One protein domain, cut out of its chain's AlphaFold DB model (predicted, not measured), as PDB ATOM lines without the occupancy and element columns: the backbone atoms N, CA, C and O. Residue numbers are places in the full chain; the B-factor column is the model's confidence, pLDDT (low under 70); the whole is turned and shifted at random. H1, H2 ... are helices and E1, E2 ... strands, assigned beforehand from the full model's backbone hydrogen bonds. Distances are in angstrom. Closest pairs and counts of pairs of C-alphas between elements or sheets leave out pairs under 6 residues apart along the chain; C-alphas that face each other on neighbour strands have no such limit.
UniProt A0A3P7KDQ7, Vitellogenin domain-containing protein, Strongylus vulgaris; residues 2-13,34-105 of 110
ATOM      1  N   LYS A   2      80.089  60.358  77.898       54.12
ATOM      2  CA  LYS A   2      81.261  60.881  77.159       54.12
ATOM      3  C   LYS A   2      81.127  62.347  76.693       54.12
ATOM      4  O   LYS A   2      82.105  63.079  76.705       54.12
ATOM      5  N   LEU A   3      79.911  62.791  76.354       59.50
ATOM      6  CA  LEU A   3      79.628  64.170  75.911       59.50
ATOM      7  C   LEU A   3      79.833  65.220  77.016       59.50
ATOM      8  O   LEU A   3      80.383  66.282  76.755       59.50
ATOM      9  N   LEU A   4      79.456  64.901  78.258       64.81
ATOM     10  CA  LEU A   4      79.638  65.801  79.405       64.81
ATOM     11  C   LEU A   4      81.120  66.006  79.743       64.81
ATOM     12  O   LEU A   4      81.531  67.125  80.029       64.81
ATOM     13  N   ALA A   5      81.930  64.949  79.639       67.56
ATOM     14  CA  ALA A   5      83.377  65.041  79.835       67.56
ATOM     15  C   ALA A   5      84.053  65.920  78.765       67.56
ATOM     16  O   ALA A   5      84.948  66.695  79.088       67.56
ATOM     17  N   GLY A   6      83.589  65.853  77.511       66.38
ATOM     18  CA  GLY A   6      84.088  66.708  76.429       66.38
ATOM     19  C   GLY A   6      83.780  68.193  76.648       66.38
ATOM     20  O   GLY A   6      84.663  69.029  76.484       66.38
ATOM     21  N   ILE A   7      82.559  68.518  77.087       69.56
ATOM     22  CA  ILE A   7      82.153  69.904  77.384       69.56
ATOM     23  C   ILE A   7      82.926  70.458  78.589       69.56
ATOM     24  O   ILE A   7      83.369  71.604  78.554       69.56
ATOM     25  N   ALA A   8      83.151  69.644  79.625       68.50
ATOM     26  CA  ALA A   8      83.947  70.046  80.783       68.50
ATOM     27  C   ALA A   8      85.410  70.350  80.411       68.50
ATOM     28  O   ALA A   8      85.960  71.355  80.859       68.50
ATOM     29  N   LEU A   9      86.024  69.532  79.548       64.81
ATOM     30  CA  LEU A   9      87.390  69.757  79.061       64.81
ATOM     31  C   LEU A   9      87.499  70.996  78.162       64.81
ATOM     32  O   LEU A   9      88.462  71.750  78.284       64.81
ATOM     33  N   LEU A  10      86.501  71.248  77.310       67.81
ATOM     34  CA  LEU A  10      86.421  72.468  76.498       67.81
ATOM     35  C   LEU A  10      86.254  73.723  77.364       67.81
ATOM     36  O   LEU A  10      86.928  74.721  77.117       67.81
ATOM     37  N   GLY A  11      85.423  73.662  78.410       63.72
ATOM     38  CA  GLY A  11      85.285  74.743  79.389       63.72
ATOM     39  C   GLY A  11      86.592  75.035  80.134       63.72
ATOM     40  O   GLY A  11      86.952  76.198  80.307       63.72
ATOM     41  N   LEU A  12      87.345  73.994  80.506       60.56
ATOM     42  CA  LEU A  12      88.645  74.139  81.171       60.56
ATOM     43  C   LEU A  12      89.724  74.713  80.235       60.56
ATOM     44  O   LEU A  12      90.527  75.540  80.661       60.56
ATOM     45  N   ALA A  13      89.728  74.307  78.961       58.38
ATOM     46  CA  ALA A  13      90.677  74.786  77.954       58.38
ATOM     47  C   ALA A  13      90.418  76.245  77.531       58.38
ATOM     48  O   ALA A  13      91.358  76.994  77.273       58.38
ATOM     49  N   ASN A  34     108.565  94.807 103.277       80.81
ATOM     50  CA  ASN A  34     107.861  93.531 103.087       80.81
ATOM     51  C   ASN A  34     106.724  93.556 102.040       80.81
ATOM     52  O   ASN A  34     105.919  92.627 101.993       80.81
ATOM     53  N   GLY A  35     106.636  94.603 101.212       86.94
ATOM     54  CA  GLY A  35     105.711  94.659 100.082       86.94
ATOM     55  C   GLY A  35     106.227  93.886  98.866       86.94
ATOM     56  O   GLY A  35     107.431  93.838  98.613       86.94
ATOM     57  N   GLU A  36     105.312  93.317  98.082       88.19
ATOM     58  CA  GLU A  36     105.610  92.742  96.769       88.19
ATOM     59  C   GLU A  36     104.922  93.565  95.682       88.19
ATOM     60  O   GLU A  36     103.697  93.661  95.640       88.19
ATOM     61  N   TYR A  37     105.721  94.128  94.781       88.50
ATOM     62  CA  TYR A  37     105.250  95.007  93.723       88.50
ATOM     63  C   TYR A  37     105.445  94.335  92.374       88.50
ATOM     64  O   TYR A  37     106.573  94.066  91.960       88.50
ATOM     65  N   ARG A  38     104.340  94.061  91.680       89.00
ATOM     66  CA  ARG A  38     104.340  93.361  90.393       89.00
ATOM     67  C   ARG A  38     104.017  94.347  89.279       89.00
ATOM     68  O   ARG A  38     102.984  95.003  89.326       89.00
ATOM     69  N   TYR A  39     104.872  94.415  88.267       87.62
ATOM     70  CA  TYR A  39     104.736  95.301  87.113       87.62
ATOM     71  C   TYR A  39     104.749  94.489  85.825       87.62
ATOM     72  O   TYR A  39     105.545  93.566  85.680       87.62
ATOM     73  N   LEU A  40     103.920  94.872  84.854       88.81
ATOM     74  CA  LEU A  40     104.097  94.410  83.485       88.81
ATOM     75  C   LEU A  40     105.087  95.326  82.779       88.81
ATOM     76  O   LEU A  40     104.796  96.490  82.499       88.81
ATOM     77  N   PHE A  41     106.244  94.774  82.444       88.88
ATOM     78  CA  PHE A  41     107.203  95.435  81.582       88.88
ATOM     79  C   PHE A  41     106.873  95.148  80.117       88.88
ATOM     80  O   PHE A  41     106.727  93.992  79.719       88.88
ATOM     81  N   ASN A  42     106.765  96.211  79.317       89.94
ATOM     82  CA  ASN A  42     106.541  96.164  77.874       89.94
ATOM     83  C   ASN A  42     107.644  96.962  77.175       89.94
ATOM     84  O   ASN A  42     107.594  98.190  77.157       89.94
ATOM     85  N   GLY A  43     108.626  96.273  76.600       90.25
ATOM     86  CA  GLY A  43     109.729  96.894  75.869       90.25
ATOM     87  C   GLY A  43     109.686  96.560  74.382       90.25
ATOM     88  O   GLY A  43     109.391  95.425  74.003       90.25
ATOM     89  N   GLN A  44     110.017  97.533  73.535       91.94
ATOM     90  CA  GLN A  44     110.206  97.350  72.098       91.94
ATOM     91  C   GLN A  44     111.427  98.149  71.648       91.94
ATOM     92  O   GLN A  44     111.564  99.322  71.987       91.94
ATOM     93  N   VAL A  45     112.293  97.507  70.875       91.94
ATOM     94  CA  VAL A  45     113.399  98.152  70.169       91.94
ATOM     95  C   VAL A  45     113.130  97.987  68.685       91.94
ATOM     96  O   VAL A  45     113.030  96.858  68.209       91.94
ATOM     97  N   THR A  46     113.004  99.101  67.971       91.88
ATOM     98  CA  THR A  46     112.764  99.130  66.525       91.88
ATOM     99  C   THR A  46     113.989  99.686  65.810       91.88
ATOM    100  O   THR A  46     114.621 100.622  66.296       91.88
ATOM    101  N   THR A  47     114.330  99.103  64.667       90.94
ATOM    102  CA  THR A  47     115.438  99.510  63.801       90.94
ATOM    103  C   THR A  47     114.952  99.604  62.357       90.94
ATOM    104  O   THR A  47     114.332  98.669  61.851       90.94
ATOM    105  N   GLY A  48     115.289 100.708  61.693       86.88
ATOM    106  CA  GLY A  48     115.032 100.956  60.277       86.88
ATOM    107  C   GLY A  48     114.942 102.456  59.987       86.88
ATOM    108  O   GLY A  48     115.351 103.282  60.807       86.88
ATOM    109  N   LEU A  49     114.470 102.816  58.794       84.06
ATOM    110  CA  LEU A  49     114.375 104.213  58.356       84.06
ATOM    111  C   LEU A  49     113.044 104.818  58.805       84.06
ATOM    112  O   LEU A  49     112.003 104.234  58.560       84.06
ATOM    113  N   ALA A  50     113.031 106.008  59.404       79.62
ATOM    114  CA  ALA A  50     111.781 106.682  59.784       79.62
ATOM    115  C   ALA A  50     111.061 107.300  58.564       79.62
ATOM    116  O   ALA A  50     110.833 108.507  58.501       79.62
ATOM    117  N   LEU A  51     110.757 106.477  57.562       82.00
ATOM    118  CA  LEU A  51     110.082 106.844  56.325       82.00
ATOM    119  C   LEU A  51     108.813 105.993  56.163       82.00
ATOM    120  O   LEU A  51     108.836 104.806  56.501       82.00
ATOM    121  N   PRO A  52     107.726 106.560  55.614       77.25
ATOM    122  CA  PRO A  52     106.535 105.790  55.280       77.25
ATOM    123  C   PRO A  52     106.863 104.612  54.359       77.25
ATOM    124  O   PRO A  52     107.725 104.727  53.486       77.25
ATOM    125  N   ASN A  53     106.134 103.511  54.528       81.19
ATOM    126  CA  ASN A  53     106.195 102.326  53.674       81.19
ATOM    127  C   ASN A  53     107.596 101.705  53.551       81.19
ATOM    128  O   ASN A  53     108.007 101.256  52.481       81.19
ATOM    129  N   THR A  54     108.362 101.726  54.642       86.62
ATOM    130  CA  THR A  54     109.668 101.066  54.704       86.62
ATOM    131  C   THR A  54     109.618  99.868  55.634       86.62
ATOM    132  O   THR A  54     109.002  99.917  56.701       86.62
ATOM    133  N   GLU A  55     110.286  98.786  55.237       89.56
ATOM    134  CA  GLU A  55     110.484  97.647  56.121       89.56
ATOM    135  C   GLU A  55     111.301  98.058  57.348       89.56
ATOM    136  O   GLU A  55     112.323  98.745  57.257       89.56
ATOM    137  N   GLN A  56     110.839  97.598  58.502       91.00
ATOM    138  CA  GLN A  56     111.471  97.794  59.794       91.00
ATOM    139  C   GLN A  56     111.698  96.430  60.435       91.00
ATOM    140  O   GLN A  56     110.976  95.466  60.173       91.00
ATOM    141  N   SER A  57     112.656  96.359  61.350       92.44
ATOM    142  CA  SER A  57     112.765  95.242  62.280       92.44
ATOM    143  C   SER A  57     112.465  95.721  63.691       92.44
ATOM    144  O   SER A  57     112.881  96.809  64.087       92.44
ATOM    145  N   ALA A  58     111.754  94.917  64.475       93.12
ATOM    146  CA  ALA A  58     111.620  95.168  65.901       93.12
ATOM    147  C   ALA A  58     111.813  93.903  66.724       93.12
ATOM    148  O   ALA A  58     111.340  92.825  66.374       93.12
ATOM    149  N   THR A  59     112.461  94.074  67.871       93.56
ATOM    150  CA  THR A  59     112.503  93.085  68.945       93.56
ATOM    151  C   THR A  59     111.628  93.571  70.088       93.56
ATOM    152  O   THR A  59     111.663  94.745  70.463       93.56
ATOM    153  N   ARG A  60     110.840  92.667  70.658       92.00
ATOM    154  CA  ARG A  60     109.919  92.940  71.753       92.00
ATOM    155  C   ARG A  60     110.212  92.038  72.936       92.00
ATOM    156  O   ARG A  60     110.481  90.850  72.774       92.00
ATOM    157  N   ILE A  61     110.093  92.612  74.124       92.50
ATOM    158  CA  ILE A  61     110.150  91.910  75.398       92.50
ATOM    159  C   ILE A  61     108.899  92.244  76.203       92.50
ATOM    160  O   ILE A  61     108.492  93.403  76.314       92.50
ATOM    161  N   GLN A  62     108.293  91.215  76.775       91.81
ATOM    162  CA  GLN A  62     107.294  91.367  77.819       91.81
ATOM    163  C   GLN A  62     107.641  90.463  78.987       91.81
ATOM    164  O   GLN A  62     108.045  89.322  78.781       91.81
ATOM    165  N   ALA A  63     107.525  90.990  80.198       91.56
ATOM    166  CA  ALA A  63     107.871  90.267  81.414       91.56
ATOM    167  C   ALA A  63     107.065  90.799  82.598       91.56
ATOM    168  O   ALA A  63     106.677  91.971  82.618       91.56
ATOM    169  N   ILE A  64     106.877  89.954  83.605       91.50
ATOM    170  CA  ILE A  64     106.442  90.382  84.929       91.50
ATOM    171  C   ILE A  64     107.689  90.729  85.740       91.50
ATOM    172  O   ILE A  64     108.529  89.871  86.000       91.50
ATOM    173  N   VAL A  65     107.814  91.992  86.129       91.88
ATOM    174  CA  VAL A  65     108.855  92.472  87.042       91.88
ATOM    175  C   VAL A  65     108.299  92.422  88.453       91.88
ATOM    176  O   VAL A  65     107.253  93.013  88.716       91.88
ATOM    177  N   ILE A  66     109.000  91.753  89.358       91.69
ATOM    178  CA  ILE A  66     108.689  91.763  90.786       91.69
ATOM    179  C   ILE A  66     109.780  92.550  91.510       91.69
ATOM    180  O   ILE A  66     110.966  92.238  91.381       91.69
ATOM    181  N   LEU A  67     109.366  93.576  92.250       91.94
ATOM    182  CA  LEU A  67     110.205  94.348  93.159       91.94
ATOM    183  C   LEU A  67     109.778  94.053  94.595       91.94
ATOM    184  O   LEU A  67     108.601  94.182  94.927       91.94
ATOM    185  N   GLN A  68     110.732  93.694  95.448       92.25
ATOM    186  CA  GLN A  68     110.499  93.494  96.880       92.25
ATOM    187  C   GLN A  68     111.537  94.294  97.678       92.25
ATOM    188  O   GLN A  68     112.734  94.012  97.559       92.25
ATOM    189  N   PRO A  69     111.123  95.295  98.473       90.81
ATOM    190  CA  PRO A  69     112.012  95.983  99.400       90.81
ATOM    191  C   PRO A  69     112.375  95.046 100.556       90.81
ATOM    192  O   PRO A  69     111.494  94.577 101.281       90.81
ATOM    193  N   VAL A  70     113.669  94.791 100.729       89.75
ATOM    194  CA  VAL A  70     114.231  93.996 101.827       89.75
ATOM    195  C   VAL A  70     115.304  94.844 102.495       89.75
ATOM    196  O   VAL A  70     116.363  95.088 101.911       89.75
ATOM    197  N   ASP A  71     115.001  95.326 103.698       85.69
ATOM    198  CA  ASP A  71     115.810  96.301 104.433       85.69
ATOM    199  C   ASP A  71     116.119  97.553 103.580       85.69
ATOM    200  O   ASP A  71     115.203  98.237 103.126       85.69
ATOM    201  N   GLU A  72     117.399  97.850 103.330       85.62
ATOM    202  CA  GLU A  72     117.871  98.972 102.498       85.62
ATOM    203  C   GLU A  72     118.094  98.588 101.020       85.62
ATOM    204  O   GLU A  72     118.753  99.309 100.265       85.62
ATOM    205  N   ARG A  73     117.602  97.422 100.586       89.69
ATOM    206  CA  ARG A  73     117.818  96.878  99.237       89.69
ATOM    207  C   ARG A  73     116.502  96.530  98.555       89.69
ATOM    208  O   ARG A  73     115.454  96.412  99.180       89.69
ATOM    209  N   PHE A  74     116.588  96.303  97.248       90.00
ATOM    210  CA  PHE A  74     115.493  95.761  96.452       90.00
ATOM    211  C   PHE A  74     115.911  94.428  95.846       90.00
ATOM    212  O   PHE A  74     116.957  94.330  95.201       90.00
ATOM    213  N   LEU A  75     115.074  93.411  96.022       93.06
ATOM    214  CA  LEU A  75     115.131  92.207  95.206       93.06
ATOM    215  C   LEU A  75     114.376  92.473  93.903       93.06
ATOM    216  O   LEU A  75     113.231  92.924  93.921       93.06
ATOM    217  N   PHE A  76     115.045  92.202  92.783       93.81
ATOM    218  CA  PHE A  76     114.523  92.376  91.432       93.81
ATOM    219  C   PHE A  76     114.422  91.014  90.753       93.81
ATOM    220  O   PHE A  76     115.427  90.314  90.612       93.81
ATOM    221  N   GLN A  77     113.221  90.639  90.320       93.31
ATOM    222  CA  GLN A  77     112.971  89.375  89.629       93.31
ATOM    223  C   GLN A  77     112.219  89.618  88.320       93.31
ATOM    224  O   GLN A  77     111.298  90.432  88.261       93.31
ATOM    225  N   LEU A  78     112.609  88.888  87.272       90.62
ATOM    226  CA  LEU A  78     111.924  88.862  85.981       90.62
ATOM    227  C   LEU A  78     111.296  87.487  85.779       90.62
ATOM    228  O   LEU A  78     112.008  86.496  85.626       90.62
ATOM    229  N   ASN A  79     109.970  87.456  85.732       88.69
ATOM    230  CA  ASN A  79     109.178  86.249  85.548       88.69
ATOM    231  C   ASN A  79     108.407  86.312  84.228       88.69
ATOM    232  O   ASN A  79     108.186  87.388  83.671       88.69
ATOM    233  N   GLU A  80     107.989  85.140  83.739       88.62
ATOM    234  CA  GLU A  80     107.098  85.009  82.571       88.62
ATOM    235  C   GLU A  80     107.603  85.796  81.345       88.62
ATOM    236  O   GLU A  80     106.850  86.452  80.627       88.62
ATOM    237  N   ILE A  81     108.923  85.756  81.131       89.38
ATOM    238  CA  ILE A  81     109.586  86.530  80.085       89.38
ATOM    239  C   ILE A  81     109.245  85.928  78.721       89.38
ATOM    240  O   ILE A  81     109.530  84.759  78.451       89.38
ATOM    241  N   ARG A  82     108.701  86.755  77.832       89.62
ATOM    242  CA  ARG A  82     108.491  86.430  76.423       89.62
ATOM    243  C   ARG A  82     109.252  87.402  75.532       89.62
ATOM    244  O   ARG A  82     109.164  88.619  75.695       89.62
ATOM    245  N   PHE A  83     109.985  86.839  74.574       92.38
ATOM    246  CA  PHE A  83     110.703  87.573  73.539       92.38
ATOM    247  C   PHE A  83     110.064  87.324  72.187       92.38
ATOM    248  O   PHE A  83     109.637  86.209  71.892       92.38
ATOM    249  N   GLY A  84     110.015  88.354  71.360       92.44
ATOM    250  CA  GLY A  84     109.521  88.247  70.001       92.44
ATOM    251  C   GLY A  84     110.322  89.124  69.060       92.44
ATOM    252  O   GLY A  84     110.870  90.145  69.472       92.44
ATOM    253  N   SER A  85     110.382  88.738  67.795       93.44
ATOM    254  CA  SER A  85     110.957  89.568  66.739       93.44
ATOM    255  C   SER A  85     110.011  89.652  65.554       93.44
ATOM    256  O   SER A  85     109.168  88.777  65.354       93.44
ATOM    257  N   ILE A  86     110.115  90.737  64.804       92.81
ATOM    258  CA  ILE A  86     109.334  90.964  63.600       92.81
ATOM    259  C   ILE A  86     110.190  91.716  62.587       92.81
ATOM    260  O   ILE A  86     111.060  92.506  62.966       92.81
ATOM    261  N   GLN A  87     109.949  91.452  61.311       92.00
ATOM    262  CA  GLN A  87     110.546  92.177  60.201       92.00
ATOM    263  C   GLN A  87     109.480  92.330  59.122       92.00
ATOM    264  O   GLN A  87     109.145  91.364  58.446       92.00
ATOM    265  N   GLU A  88     108.895  93.520  59.044       90.81
ATOM    266  CA  GLU A  88     107.814  93.849  58.116       90.81
ATOM    267  C   GLU A  88     107.636  95.372  58.034       90.81
ATOM    268  O   GLU A  88     108.312  96.137  58.726       90.81
ATOM    269  N   GLU A  89     106.711  95.828  57.198       90.06
ATOM    270  CA  GLU A  89     106.315  97.232  57.122       90.06
ATOM    271  C   GLU A  89     105.413  97.613  58.311       90.06
ATOM    272  O   GLU A  89     104.305  97.091  58.474       90.06
ATOM    273  N   PHE A  90     105.882  98.530  59.165       87.25
ATOM    274  CA  PHE A  90     105.083  99.089  60.258       87.25
ATOM    275  C   PHE A  90     105.589 100.457  60.729       87.25
ATOM    276  O   PHE A  90     106.747 100.819  60.547       87.25
ATOM    277  N   GLU A  91     104.711 101.203  61.407       85.25
ATOM    278  CA  GLU A  91     105.026 102.493  62.032       85.25
ATOM    279  C   GLU A  91     106.013 102.330  63.207       85.25
ATOM    280  O   GLU A  91     105.622 101.793  64.253       85.25
ATOM    281  N   PRO A  92     107.263 102.822  63.110       80.44
ATOM    282  CA  PRO A  92     108.320 102.498  64.073       80.44
ATOM    283  C   PRO A  92     108.096 103.103  65.466       80.44
ATOM    284  O   PRO A  92     108.610 102.586  66.456       80.44
ATOM    285  N   HIS A  93     107.299 104.171  65.563       81.62
ATOM    286  CA  HIS A  93     106.976 104.845  66.825       81.62
ATOM    287  C   HIS A  93     105.791 104.223  67.573       81.62
ATOM    288  O   HIS A  93     105.457 104.669  68.672       81.62
ATOM    289  N   LYS A  94     105.130 103.213  66.995       83.44
ATOM    290  CA  LYS A  94     103.991 102.546  67.625       83.44
ATOM    291  C   LYS A  94     104.418 101.234  68.260       83.44
ATOM    292  O   LYS A  94     105.119 100.410  67.674       83.44
ATOM    293  N   LEU A  95     103.927 101.032  69.475       83.44
ATOM    294  CA  LEU A  95     104.086  99.784  70.190       83.44
ATOM    295  C   LEU A  95     103.053  98.782  69.656       83.44
ATOM    296  O   LEU A  95     101.861  98.916  69.926       83.44
ATOM    297  N   LEU A  96     103.495  97.801  68.870       84.62
ATOM    298  CA  LEU A  96     102.593  96.811  68.274       84.62
ATOM    299  C   LEU A  96     102.134  95.771  69.316       84.62
ATOM    300  O   LEU A  96     102.849  95.543  70.296       84.62
ATOM    301  N   PRO A  97     100.975  95.109  69.137       87.50
ATOM    302  CA  PRO A  97     100.584  93.969  69.969       87.50
ATOM    303  C   PRO A  97     101.648  92.865  69.937       87.50
ATOM    304  O   PRO A  97     102.261  92.630  68.894       87.50
ATOM    305  N   PHE A  98     101.871  92.179  71.064       87.31
ATOM    306  CA  PHE A  98     102.912  91.141  71.141       87.31
ATOM    307  C   PHE A  98     102.608  89.968  70.199       87.31
ATOM    308  O   PHE A  98     103.516  89.332  69.679       87.31
ATOM    309  N   GLU A  99     101.332  89.730  69.924       88.12
ATOM    310  CA  GLU A  99     100.801  88.646  69.101       88.12
ATOM    311  C   GLU A  99     101.240  88.745  67.631       88.12
ATOM    312  O   GLU A  99     101.186  87.751  66.913       88.12
ATOM    313  N   ARG A 100     101.709  89.920  67.184       88.38
ATOM    314  CA  ARG A 100     102.307  90.090  65.850       88.38
ATOM    315  C   ARG A 100     103.735  89.553  65.757       88.38
ATOM    316  O   ARG A 100     104.222  89.316  64.660       88.38
ATOM    317  N   TYR A 101     104.422  89.392  66.886       89.62
ATOM    318  CA  TYR A 101     105.830  89.018  66.905       89.62
ATOM    319  C   TYR A 101     105.998  87.504  66.841       89.62
ATOM    320  O   TYR A 101     105.284  86.743  67.494       89.62
ATOM    321  N   GLN A 102     107.021  87.067  66.116       89.81
ATOM    322  CA  GLN A 102     107.446  85.676  66.116       89.81
ATOM    323  C   GLN A 102     108.170  85.388  67.431       89.81
ATOM    324  O   GLN A 102     109.208  85.991  67.718       89.81
ATOM    325  N   LEU A 103     107.600  84.494  68.246       86.94
ATOM    326  CA  LEU A 103     108.113  84.168  69.575       86.94
ATOM    327  C   LEU A 103     109.511  83.538  69.479       86.94
ATOM    328  O   LEU A 103     109.682  82.456  68.916       86.94
ATOM    329  N   ALA A 104     110.497  84.181  70.095       81.75
ATOM    330  CA  ALA A 104     111.828  83.624  70.265       81.75
ATOM    331  C   ALA A 104     111.853  82.755  71.530       81.75
ATOM    332  O   ALA A 104     111.547  83.219  72.631       81.75
ATOM    333  N   ARG A 105     112.221  81.476  71.391       72.81
ATOM    334  CA  ARG A 105     112.454  80.606  72.550       72.81
ATOM    335  C   ARG A 105     113.800  80.961  73.172       72.81
ATOM    336  O   ARG A 105     114.829  80.853  72.511       72.81
TER     337      ARG A 105
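What this domain is: This is residues 2 to 13 and 34 to 105 of the 110 residues of the protein "Vitellogenin domain-containing protein" of Strongylus vulgaris (UniProt A0A3P7KDQ7). Picture a long, twisted ribbon of three antiparallel strands, E1, E2 and E3, with the short strand E4 added beside E3 at one edge; far from it, the lone helix H1 stands free. After E3 the chain folds back through residues 90 to 101 across one face of the ribbon before it reaches E4. The printed part has 84 residues, with one named helix and four named strands in the order H1 E1 E2 E3 E4; the sheet runs E1 E2 E3 E4, all antiparallel, and the class is mostly strand. The whole is extended, with a radius of gyration of the C-alphas of 19.4 A, and flat, spanning 56 by 53 by 20 A; without H1 the body spans 52 by 24 by 14 A.

Where its parts are: Find C-alpha 2 at (81.261, 60.881, 77.159); from there H1, residues 2 to 13, runs 16.8 A. Beyond the cut, look for C-alpha 37 at (105.250, 95.007, 93.723), where E1, residues 37 to 48, begins its 35.4 A. E2, residues 55 to 70, covers 46.0 A. E3, residues 73 to 89, covers 43.7 A and bends by 60 degrees at residue 80. E4, residues 102 to 104, covers 6.4 A and ends at C-alpha 104 at (111.828, 83.624, 70.265).

How they stand to each other: Every O i to N i+4 pair in H1 is within hydrogen-bond range. H1 is not on the sheet, with 0 pairs of C-alphas within 10 A, and it is apart from E2, E3 and E4. The four strands make a meander, each the antiparallel neighbour of the one before. In the hairpin of E1 and E2, with 159 degrees between their directions, look at N 39 and O 65, 2.8 A apart, and N 57 and O 47, 2.9 A. In the hairpin of E2 and E3, at 168 degrees, N 60 and O 84 are 2.8 A apart, and the C-alphas of Ala 63 and Ile 81, which face each other, are 4.3 A apart. In the hairpin of E3 and E4, at 140 degrees, N 102 and O 85 are 2.8 A apart. E1 and E4 are the edge strands, and they are apart.

The domain as a whole: The two C-alphas farthest apart are those of Lys 2 and Glu 72, at 58.6 A. Residues 14 to 33 are not printed; across this cut C-alphas 13 and 34 are 35.8 A apart. The link from E3 to E4, 12 residues, is long; that from E1 to E2 is short, and that from E2 to E3 is tight. The mean pLDDT of the printed part is 85.0; residues 2 to 13 are under 70.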